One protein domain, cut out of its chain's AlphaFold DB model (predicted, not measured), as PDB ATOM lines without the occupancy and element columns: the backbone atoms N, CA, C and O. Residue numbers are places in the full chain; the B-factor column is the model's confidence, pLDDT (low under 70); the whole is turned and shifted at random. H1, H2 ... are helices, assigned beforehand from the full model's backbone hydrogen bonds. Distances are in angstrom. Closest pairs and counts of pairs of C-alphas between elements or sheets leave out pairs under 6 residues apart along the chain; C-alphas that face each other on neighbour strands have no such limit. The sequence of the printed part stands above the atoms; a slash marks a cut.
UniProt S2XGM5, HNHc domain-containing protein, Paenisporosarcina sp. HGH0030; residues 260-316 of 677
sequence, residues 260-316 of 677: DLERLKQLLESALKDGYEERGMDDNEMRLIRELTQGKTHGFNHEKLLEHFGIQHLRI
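What this domain is: This is residues 260 to 316 of the 677 residues of the protein "HNHc domain-containing protein" of Paenisporosarcina sp. HGH0030 (UniProt S2XGM5). Three helices make a small loose-jointed cluster, H1 slanting steeply past H2 and H3 set about perpendicular to H2. The last residues fold back to the link before H2, where residues 314 to 315 pair briefly, parallel, with 279 to 280. The printed part has 57 residues, three named helices, H1, H2, H3, and no named strand: all helix, compact, radius of gyration of the C-alphas 10.6 A, spans 30 by 19 by 19 A.

How they stand to each other: Start with H1, residues 260 to 273; it only just touches H2, residues 283 to 293, with 3 pairs of C-alphas within 8 A, closest Asp 260 and Leu 292 at 7.1 A. They run opposite ways at a steep tilt of 47 degrees. H2 touches H3, residues 302 to 308; C-alphas 289 and 302 are closest, 6.3 A. H1 and H3 are apart. In H1, H2 and H3 every O i to N i+4 pair is within hydrogen-bond range.

Where its parts are: Find C-alpha 260 at (145.576, 53.654, 285.492); H1 runs 20.3 A from there. H2 spans 15.3 A. H3, 10.1 A, ends at C-alpha 308, (137.952, 66.693, 281.315).

The domain as a whole: C-alphas 275 and 295 are farthest apart, 30.6 A. The printed part has no cut; both links are short. Look for pLDDT under 70 at residues 274 to 277, 295 to 300 and 316.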
ATOM      1  N   ASP A 260     145.702  52.199 285.527       87.75
ATOM      2  CA  ASP A 260     145.576  53.654 285.492       87.75
ATOM      3  C   ASP A 260     144.096  54.061 285.678       87.75
ATOM      4  O   ASP A 260     143.806  54.963 286.462       87.75
ATOM      5  N   LEU A 261     143.164  53.343 285.032       88.75
ATOM      6  CA  LEU A 261     141.712  53.553 285.153       88.75
ATOM      7  C   LEU A 261     141.201  53.335 286.585       88.75
ATOM      8  O   LEU A 261     140.442  54.156 287.094       88.75
ATOM      9  N   GLU A 262     141.658  52.280 287.264       89.56
ATOM     10  CA  GLU A 262     141.274  51.999 288.657       89.56
ATOM     11  C   GLU A 262     141.737  53.111 289.614       89.56
ATOM     12  O   GLU A 262     140.992  53.557 290.486       89.56
ATOM     13  N   ARG A 263     142.957  53.627 289.432       89.31
ATOM     14  CA  ARG A 263     143.457  54.743 290.253       89.31
ATOM     15  C   ARG A 263     142.715  56.041 289.958       89.31
ATOM     16  O   ARG A 263     142.446  56.810 290.878       89.31
ATOM     17  N   LEU A 264     142.372  56.277 288.693       88.19
ATOM     18  CA  LEU A 264     141.555  57.419 288.296       88.19
ATOM     19  C   LEU A 264     140.160  57.346 288.930       88.19
ATOM     20  O   LEU A 264     139.697  58.344 289.475       88.19
ATOM     21  N   LYS A 265     139.523  56.172 288.938       90.00
ATOM     22  CA  LYS A 265     138.249  55.939 289.631       90.00
ATOM     23  C   LYS A 265     138.332  56.316 291.108       90.00
ATOM     24  O   LYS A 265     137.510  57.092 291.583       90.00
ATOM     25  N   GLN A 266     139.352  55.825 291.812       88.56
ATOM     26  CA  GLN A 266     139.557  56.124 293.233       88.56
ATOM     27  C   GLN A 266     139.721  57.628 293.486       88.56
ATOM     28  O   GLN A 266     139.147  58.157 294.438       88.56
ATOM     29  N   LEU A 267     140.452  58.328 292.611       87.12
ATOM     30  CA  LEU A 267     140.586  59.782 292.681       87.12
ATOM     31  C   LEU A 267     139.238  60.488 292.484       87.12
ATOM     32  O   LEU A 267     138.899  61.366 293.270       87.12
ATOM     33  N   LEU A 268     138.464  60.104 291.466       86.38
ATOM     34  CA  LEU A 268     137.157  60.707 291.180       86.38
ATOM     35  C   LEU A 268     136.171  60.486 292.330       86.38
ATOM     36  O   LEU A 268     135.483  61.417 292.741       86.38
ATOM     37  N   GLU A 269     136.131  59.279 292.891       86.81
ATOM     38  CA  GLU A 269     135.297  58.964 294.052       86.81
ATOM     39  C   GLU A 269     135.696  59.774 295.291       86.81
ATOM     40  O   GLU A 269     134.822  60.196 296.050       86.81
ATOM     41  N   SER A 270     136.995  60.003 295.502       82.75
ATOM     42  CA  SER A 270     137.485  60.861 296.586       82.75
ATOM     43  C   SER A 270     137.098  62.321 296.350       82.75
ATOM     44  O   SER A 270     136.500  62.949 297.218       82.75
ATOM     45  N   ALA A 271     137.348  62.836 295.145       80.06
ATOM     46  CA  ALA A 271     137.060  64.217 294.772       80.06
ATOM     47  C   ALA A 271     135.567  64.567 294.890       80.06
ATOM     48  O   ALA A 271     135.226  65.692 295.244       80.06
ATOM     49  N   LEU A 272     134.676  63.609 294.610       76.88
ATOM     50  CA  LEU A 272     133.226  63.778 294.750       76.88
ATOM     51  C   LEU A 272     132.758  63.776 296.215       76.88
ATOM     52  O   LEU A 272     131.746  64.405 296.524       76.88
ATOM     53  N   LYS A 273     133.463  63.079 297.117       75.75
ATOM     54  CA  LYS A 273     133.129  63.041 298.554       75.75
ATOM     55  C   LYS A 273     133.445  64.348 299.267       75.75
ATOM     56  O   LYS A 273     132.734  64.695 300.206       75.75
ATOM     57  N   ASP A 274     134.466  65.063 298.809       62.69
ATOM     58  CA  ASP A 274     134.941  66.297 299.444       62.69
ATOM     59  C   ASP A 274     134.033  67.512 299.183       62.69
ATOM     60  O   ASP A 274     134.272  68.595 299.709       62.69
ATOM     61  N   GLY A 275     132.964  67.340 298.396       63.19
ATOM     62  CA  GLY A 275     132.159  68.450 297.902       63.19
ATOM     63  C   GLY A 275     132.915  69.259 296.846       63.19
ATOM     64  O   GLY A 275     134.119  69.121 296.659       63.19
ATOM     65  N   TYR A 276     132.210  70.122 296.117       67.06
ATOM     66  CA  TYR A 276     132.819  70.988 295.094       67.06
ATOM     67  C   TYR A 276     133.621  72.163 295.700       67.06
ATOM     68  O   TYR A 276     133.781  73.196 295.054       67.06
ATOM     69  N   GLU A 277     134.079  72.048 296.950       69.88
ATOM     70  CA  GLU A 277     134.897  73.070 297.600       69.88
ATOM     71  C   GLU A 277     136.342  72.981 297.103       69.88
ATOM     72  O   GLU A 277     136.915  71.897 296.981       69.88
ATOM     73  N   GLU A 278     136.937  74.133 296.788       73.69
ATOM     74  CA  GLU A 278     138.316  74.173 296.309       73.69
ATOM     75  C   GLU A 278     139.284  73.700 297.402       73.69
ATOM     76  O   GLU A 278     139.352  74.287 298.483       73.69
ATOM     77  N   ARG A 279     140.085  72.669 297.103       79.56
ATOM     78  CA  ARG A 279     141.140  72.184 298.000       79.56
ATOM     79  C   ARG A 279     142.408  71.806 297.254       79.56
ATOM     80  O   ARG A 279     142.415  71.552 296.050       79.56
ATOM     81  N   GLY A 280     143.504  71.724 297.999       74.62
ATOM     82  CA  GLY A 280     144.747  71.188 297.470       74.62
ATOM     83  C   GLY A 280     144.741  69.684 297.328       74.62
ATOM     84  O   GLY A 280     144.226  68.983 298.199       74.62
ATOM     85  N   MET A 281     145.386  69.210 296.266       79.25
ATOM     86  CA  MET A 281     145.768  67.812 296.136       79.25
ATOM     87  C   MET A 281     146.814  67.431 297.186       79.25
ATOM     88  O   MET A 281     147.748  68.194 297.457       79.25
ATOM     89  N   ASP A 282     146.680  66.236 297.748       80.00
ATOM     90  CA  ASP A 282     147.726  65.624 298.557       80.00
ATOM     91  C   ASP A 282     148.884  65.078 297.692       80.00
ATOM     92  O   ASP A 282     148.867  65.128 296.457       80.00
ATOM     93  N   ASP A 283     149.940  64.580 298.342       75.50
ATOM     94  CA  ASP A 283     151.143  64.105 297.649       75.50
ATOM     95  C   ASP A 283     150.880  62.857 296.777       75.50
ATOM     96  O   ASP A 283     151.527  62.682 295.741       75.50
ATOM     97  N   ASN A 284     149.922  62.005 297.158       81.06
ATOM     98  CA  ASN A 284     149.542  60.816 296.393       81.06
ATOM     99  C   ASN A 284     148.701  61.193 295.170       81.06
ATOM    100  O   ASN A 284     148.954  60.676 294.081       81.06
ATOM    101  N   GLU A 285     147.751  62.114 295.332       84.25
ATOM    102  CA  GLU A 285     146.928  62.672 294.255       84.25
ATOM    103  C   GLU A 285     147.810  63.399 293.229       84.25
ATOM    104  O   GLU A 285     147.732  63.127 292.029       84.25
ATOM    105  N   MET A 286     148.742  64.238 293.696       80.88
ATOM    106  CA  MET A 286     149.714  64.907 292.827       80.88
ATOM    107  C   MET A 286     150.595  63.918 292.068       80.88
ATOM    108  O   MET A 286     150.847  64.094 290.871       80.88
ATOM    109  N   ARG A 287     151.092  62.883 292.751       83.44
ATOM    110  CA  ARG A 287     151.907  61.848 292.115       83.44
ATOM    111  C   ARG A 287     151.108  61.085 291.062       83.44
ATOM    112  O   ARG A 287     151.633  60.863 289.975       83.44
ATOM    113  N   LEU A 288     149.857  60.733 291.354       85.38
ATOM    114  CA  LEU A 288     148.965  60.064 290.411       85.38
ATOM    115  C   LEU A 288     148.751  60.908 289.151       85.38
ATOM    116  O   LEU A 288     149.004  60.413 288.057       85.38
ATOM    117  N   ILE A 289     148.347  62.177 289.278       85.44
ATOM    118  CA  ILE A 289     148.116  63.030 288.100       85.44
ATOM    119  C   ILE A 289     149.406  63.191 287.287       85.44
ATOM    120  O   ILE A 289     149.363  63.129 286.058       85.44
ATOM    121  N   ARG A 290     150.567  63.339 287.939       82.19
ATOM    122  CA  ARG A 290     151.861  63.373 287.237       82.19
ATOM    123  C   ARG A 290     152.132  62.078 286.477       82.19
ATOM    124  O   ARG A 290     152.505  62.142 285.316       82.19
ATOM    125  N   GLU A 291     151.922  60.917 287.091       83.25
ATOM    126  CA  GLU A 291     152.119  59.612 286.440       83.25
ATOM    127  C   GLU A 291     151.150  59.395 285.263       83.25
ATOM    128  O   GLU A 291     151.550  58.842 284.240       83.25
ATOM    129  N   LEU A 292     149.902  59.861 285.371       80.25
ATOM    130  CA  LEU A 292     148.910  59.783 284.291       80.25
ATOM    131  C   LEU A 292     149.224  60.746 283.133       80.25
ATOM    132  O   LEU A 292     148.917  60.446 281.979       80.25
ATOM    133  N   THR A 293     149.837  61.897 283.419       78.44
ATOM    134  CA  THR A 293     150.149  62.931 282.414       78.44
ATOM    135  C   THR A 293     151.555  62.810 281.820       78.44
ATOM    136  O   THR A 293     151.785  63.266 280.701       78.44
ATOM    137  N   GLN A 294     152.500  62.150 282.494       70.50
ATOM    138  CA  GLN A 294     153.850  61.914 281.977       70.50
ATOM    139  C   GLN A 294     153.859  60.791 280.929       70.50
ATOM    140  O   GLN A 294     153.671  59.617 281.232       70.50
ATOM    141  N   GLY A 295     154.114  61.152 279.670       58.72
ATOM    142  CA  GLY A 295     154.491  60.228 278.592       58.72
ATOM    143  C   GLY A 295     153.381  59.348 278.000       58.72
ATOM    144  O   GLY A 295     153.603  58.774 276.941       58.72
ATOM    145  N   LYS A 296     152.202  59.250 278.632       56.25
ATOM    146  CA  LYS A 296     151.091  58.394 278.162       56.25
ATOM    147  C   LYS A 296     149.948  59.144 277.481       56.25
ATOM    148  O   LYS A 296     149.266  58.581 276.633       56.25
ATOM    149  N   THR A 297     149.710  60.403 277.837       54.00
ATOM    150  CA  THR A 297     148.582  61.165 277.294       54.00
ATOM    151  C   THR A 297     149.024  61.950 276.064       54.00
ATOM    152  O   THR A 297     149.955  62.749 276.116       54.00
ATOM    153  N   HIS A 298     148.340  61.735 274.943       54.34
ATOM    154  CA  HIS A 298     148.501  62.483 273.697       54.34
ATOM    155  C   HIS A 298     148.032  63.951 273.863       54.34
ATOM    156  O   HIS A 298     147.066  64.380 273.241       54.34
ATOM    157  N   GLY A 299     148.684  64.732 274.735       58.12
ATOM    158  CA  GLY A 299     148.457  66.176 274.880       58.12
ATOM    159  C   GLY A 299     147.597  66.644 276.065       58.12
ATOM    160  O   GLY A 299     147.201  67.814 276.075       58.12
ATOM    161  N   PHE A 300     147.324  65.802 277.070       67.44
ATOM    162  CA  PHE A 300     146.718  66.271 278.325       67.44
ATOM    163  C   PHE A 300     147.801  66.765 279.293       67.44
ATOM    164  O   PHE A 300     148.689  66.019 279.692       67.44
ATOM    165  N   ASN A 301     147.709  68.030 279.703       77.00
ATOM    166  CA  ASN A 301     148.404  68.514 280.895       77.00
ATOM    167  C   ASN A 301     147.523  68.267 282.139       77.00
ATOM    168  O   ASN A 301     146.356  67.891 282.013       77.00
ATOM    169  N   HIS A 302     148.084  68.470 283.337       80.88
ATOM    170  CA  HIS A 302     147.385  68.258 284.613       80.88
ATOM    171  C   HIS A 302     146.009  68.946 284.643       80.88
ATOM    172  O   HIS A 302     145.013  68.309 284.960       80.88
ATOM    173  N   GLU A 303     145.946  70.218 284.245       80.75
ATOM    174  CA  GLU A 303     144.720  71.027 284.265       80.75
ATOM    175  C   GLU A 303     143.652  70.497 283.305       80.75
ATOM    176  O   GLU A 303     142.512  70.292 283.714       80.75
ATOM    177  N   LYS A 304     144.023  70.191 282.056       83.12
ATOM    178  CA  LYS A 304     143.095  69.643 281.059       83.12
ATOM    179  C   LYS A 304     142.539  68.287 281.474       83.12
ATOM    180  O   LYS A 304     141.395  67.984 281.155       83.12
ATOM    181  N   LEU A 305     143.336  67.458 282.154       86.25
ATOM    182  CA  LEU A 305     142.865  66.162 282.643       86.25
ATOM    183  C   LEU A 305     141.806  66.345 283.740       86.25
ATOM    184  O   LEU A 305     140.766  65.692 283.704       86.25
ATOM    185  N   LEU A 306     142.048  67.257 284.686       86.12
ATOM    186  CA  LEU A 306     141.097  67.571 285.756       86.12
ATOM    187  C   LEU A 306     139.814  68.209 285.206       86.12
ATOM    188  O   LEU A 306     138.716  67.843 285.623       86.12
ATOM    189  N   GLU A 307     139.941  69.116 284.234       86.31
ATOM    190  CA  GLU A 307     138.816  69.723 283.521       86.31
ATOM    191  C   GLU A 307     137.975  68.675 282.787       86.31
ATOM    192  O   GLU A 307     136.751  68.675 282.918       86.31
ATOM    193  N   HIS A 308     138.620  67.750 282.076       87.38
ATOM    194  CA  HIS A 308     137.952  66.693 281.315       87.38
ATOM    195  C   HIS A 308     137.041  65.816 282.183       87.38
ATOM    196  O   HIS A 308     135.959  65.422 281.745       87.38
ATOM    197  N   PHE A 309     137.449  65.542 283.426       87.00
ATOM    198  CA  PHE A 309     136.649  64.776 284.386       87.00
ATOM    199  C   PHE A 309     135.820  65.639 285.352       87.00
ATOM    200  O   PHE A 309     135.139  65.092 286.216       87.00
ATOM    201  N   GLY A 310     135.831  66.967 285.201       84.38
ATOM    202  CA  GLY A 310     135.014  67.879 286.004       84.38
ATOM    203  C   GLY A 310     135.445  68.012 287.470       84.38
ATOM    204  O   GLY A 310     134.617  68.351 288.308       84.38
ATOM    205  N   ILE A 311     136.721  67.765 287.786       84.31
ATOM    206  CA  ILE A 311     137.285  67.837 289.150       84.31
ATOM    207  C   ILE A 311     138.221  69.044 289.328       84.31
ATOM    208  O   ILE A 311     139.291  68.958 289.926       84.31
ATOM    209  N   GLN A 312     137.814  70.188 288.775       80.62
ATOM    210  CA  GLN A 312     138.589  71.439 288.759       80.62
ATOM    211  C   GLN A 312     138.793  72.055 290.153       80.62
ATOM    212  O   GLN A 312     139.676  72.891 290.333       80.62
ATOM    213  N   HIS A 313     137.991  71.646 291.142       79.06
ATOM    214  CA  HIS A 313     138.124  72.080 292.534       79.06
ATOM    215  C   HIS A 313     139.392  71.535 293.207       79.06
ATOM    216  O   HIS A 313     139.836  72.093 294.209       79.06
ATOM    217  N   LEU A 314     140.020  70.495 292.648       79.69
ATOM    218  CA  LEU A 314     141.329  70.020 293.085       79.69
ATOM    219  C   LEU A 314     142.442  70.856 292.449       79.69
ATOM    220  O   LEU A 314     142.706  70.766 291.251       79.69
ATOM    221  N   ARG A 315     143.154  71.638 293.264       72.25
ATOM    222  CA  ARG A 315     144.299  72.435 292.809       72.25
ATOM    223  C   ARG A 315     145.624  71.783 293.170       72.25
ATOM    224  O   ARG A 315     145.794  71.189 294.234       72.25
ATOM    225  N   ILE A 316     146.610  71.958 292.295       63.66
ATOM    226  CA  ILE A 316     148.008  71.686 292.628       63.66
ATOM    227  C   ILE A 316     148.434  72.768 293.624       63.66
ATOM    228  O   ILE A 316     148.781  73.877 293.224       63.66
TER     229      ILE A 316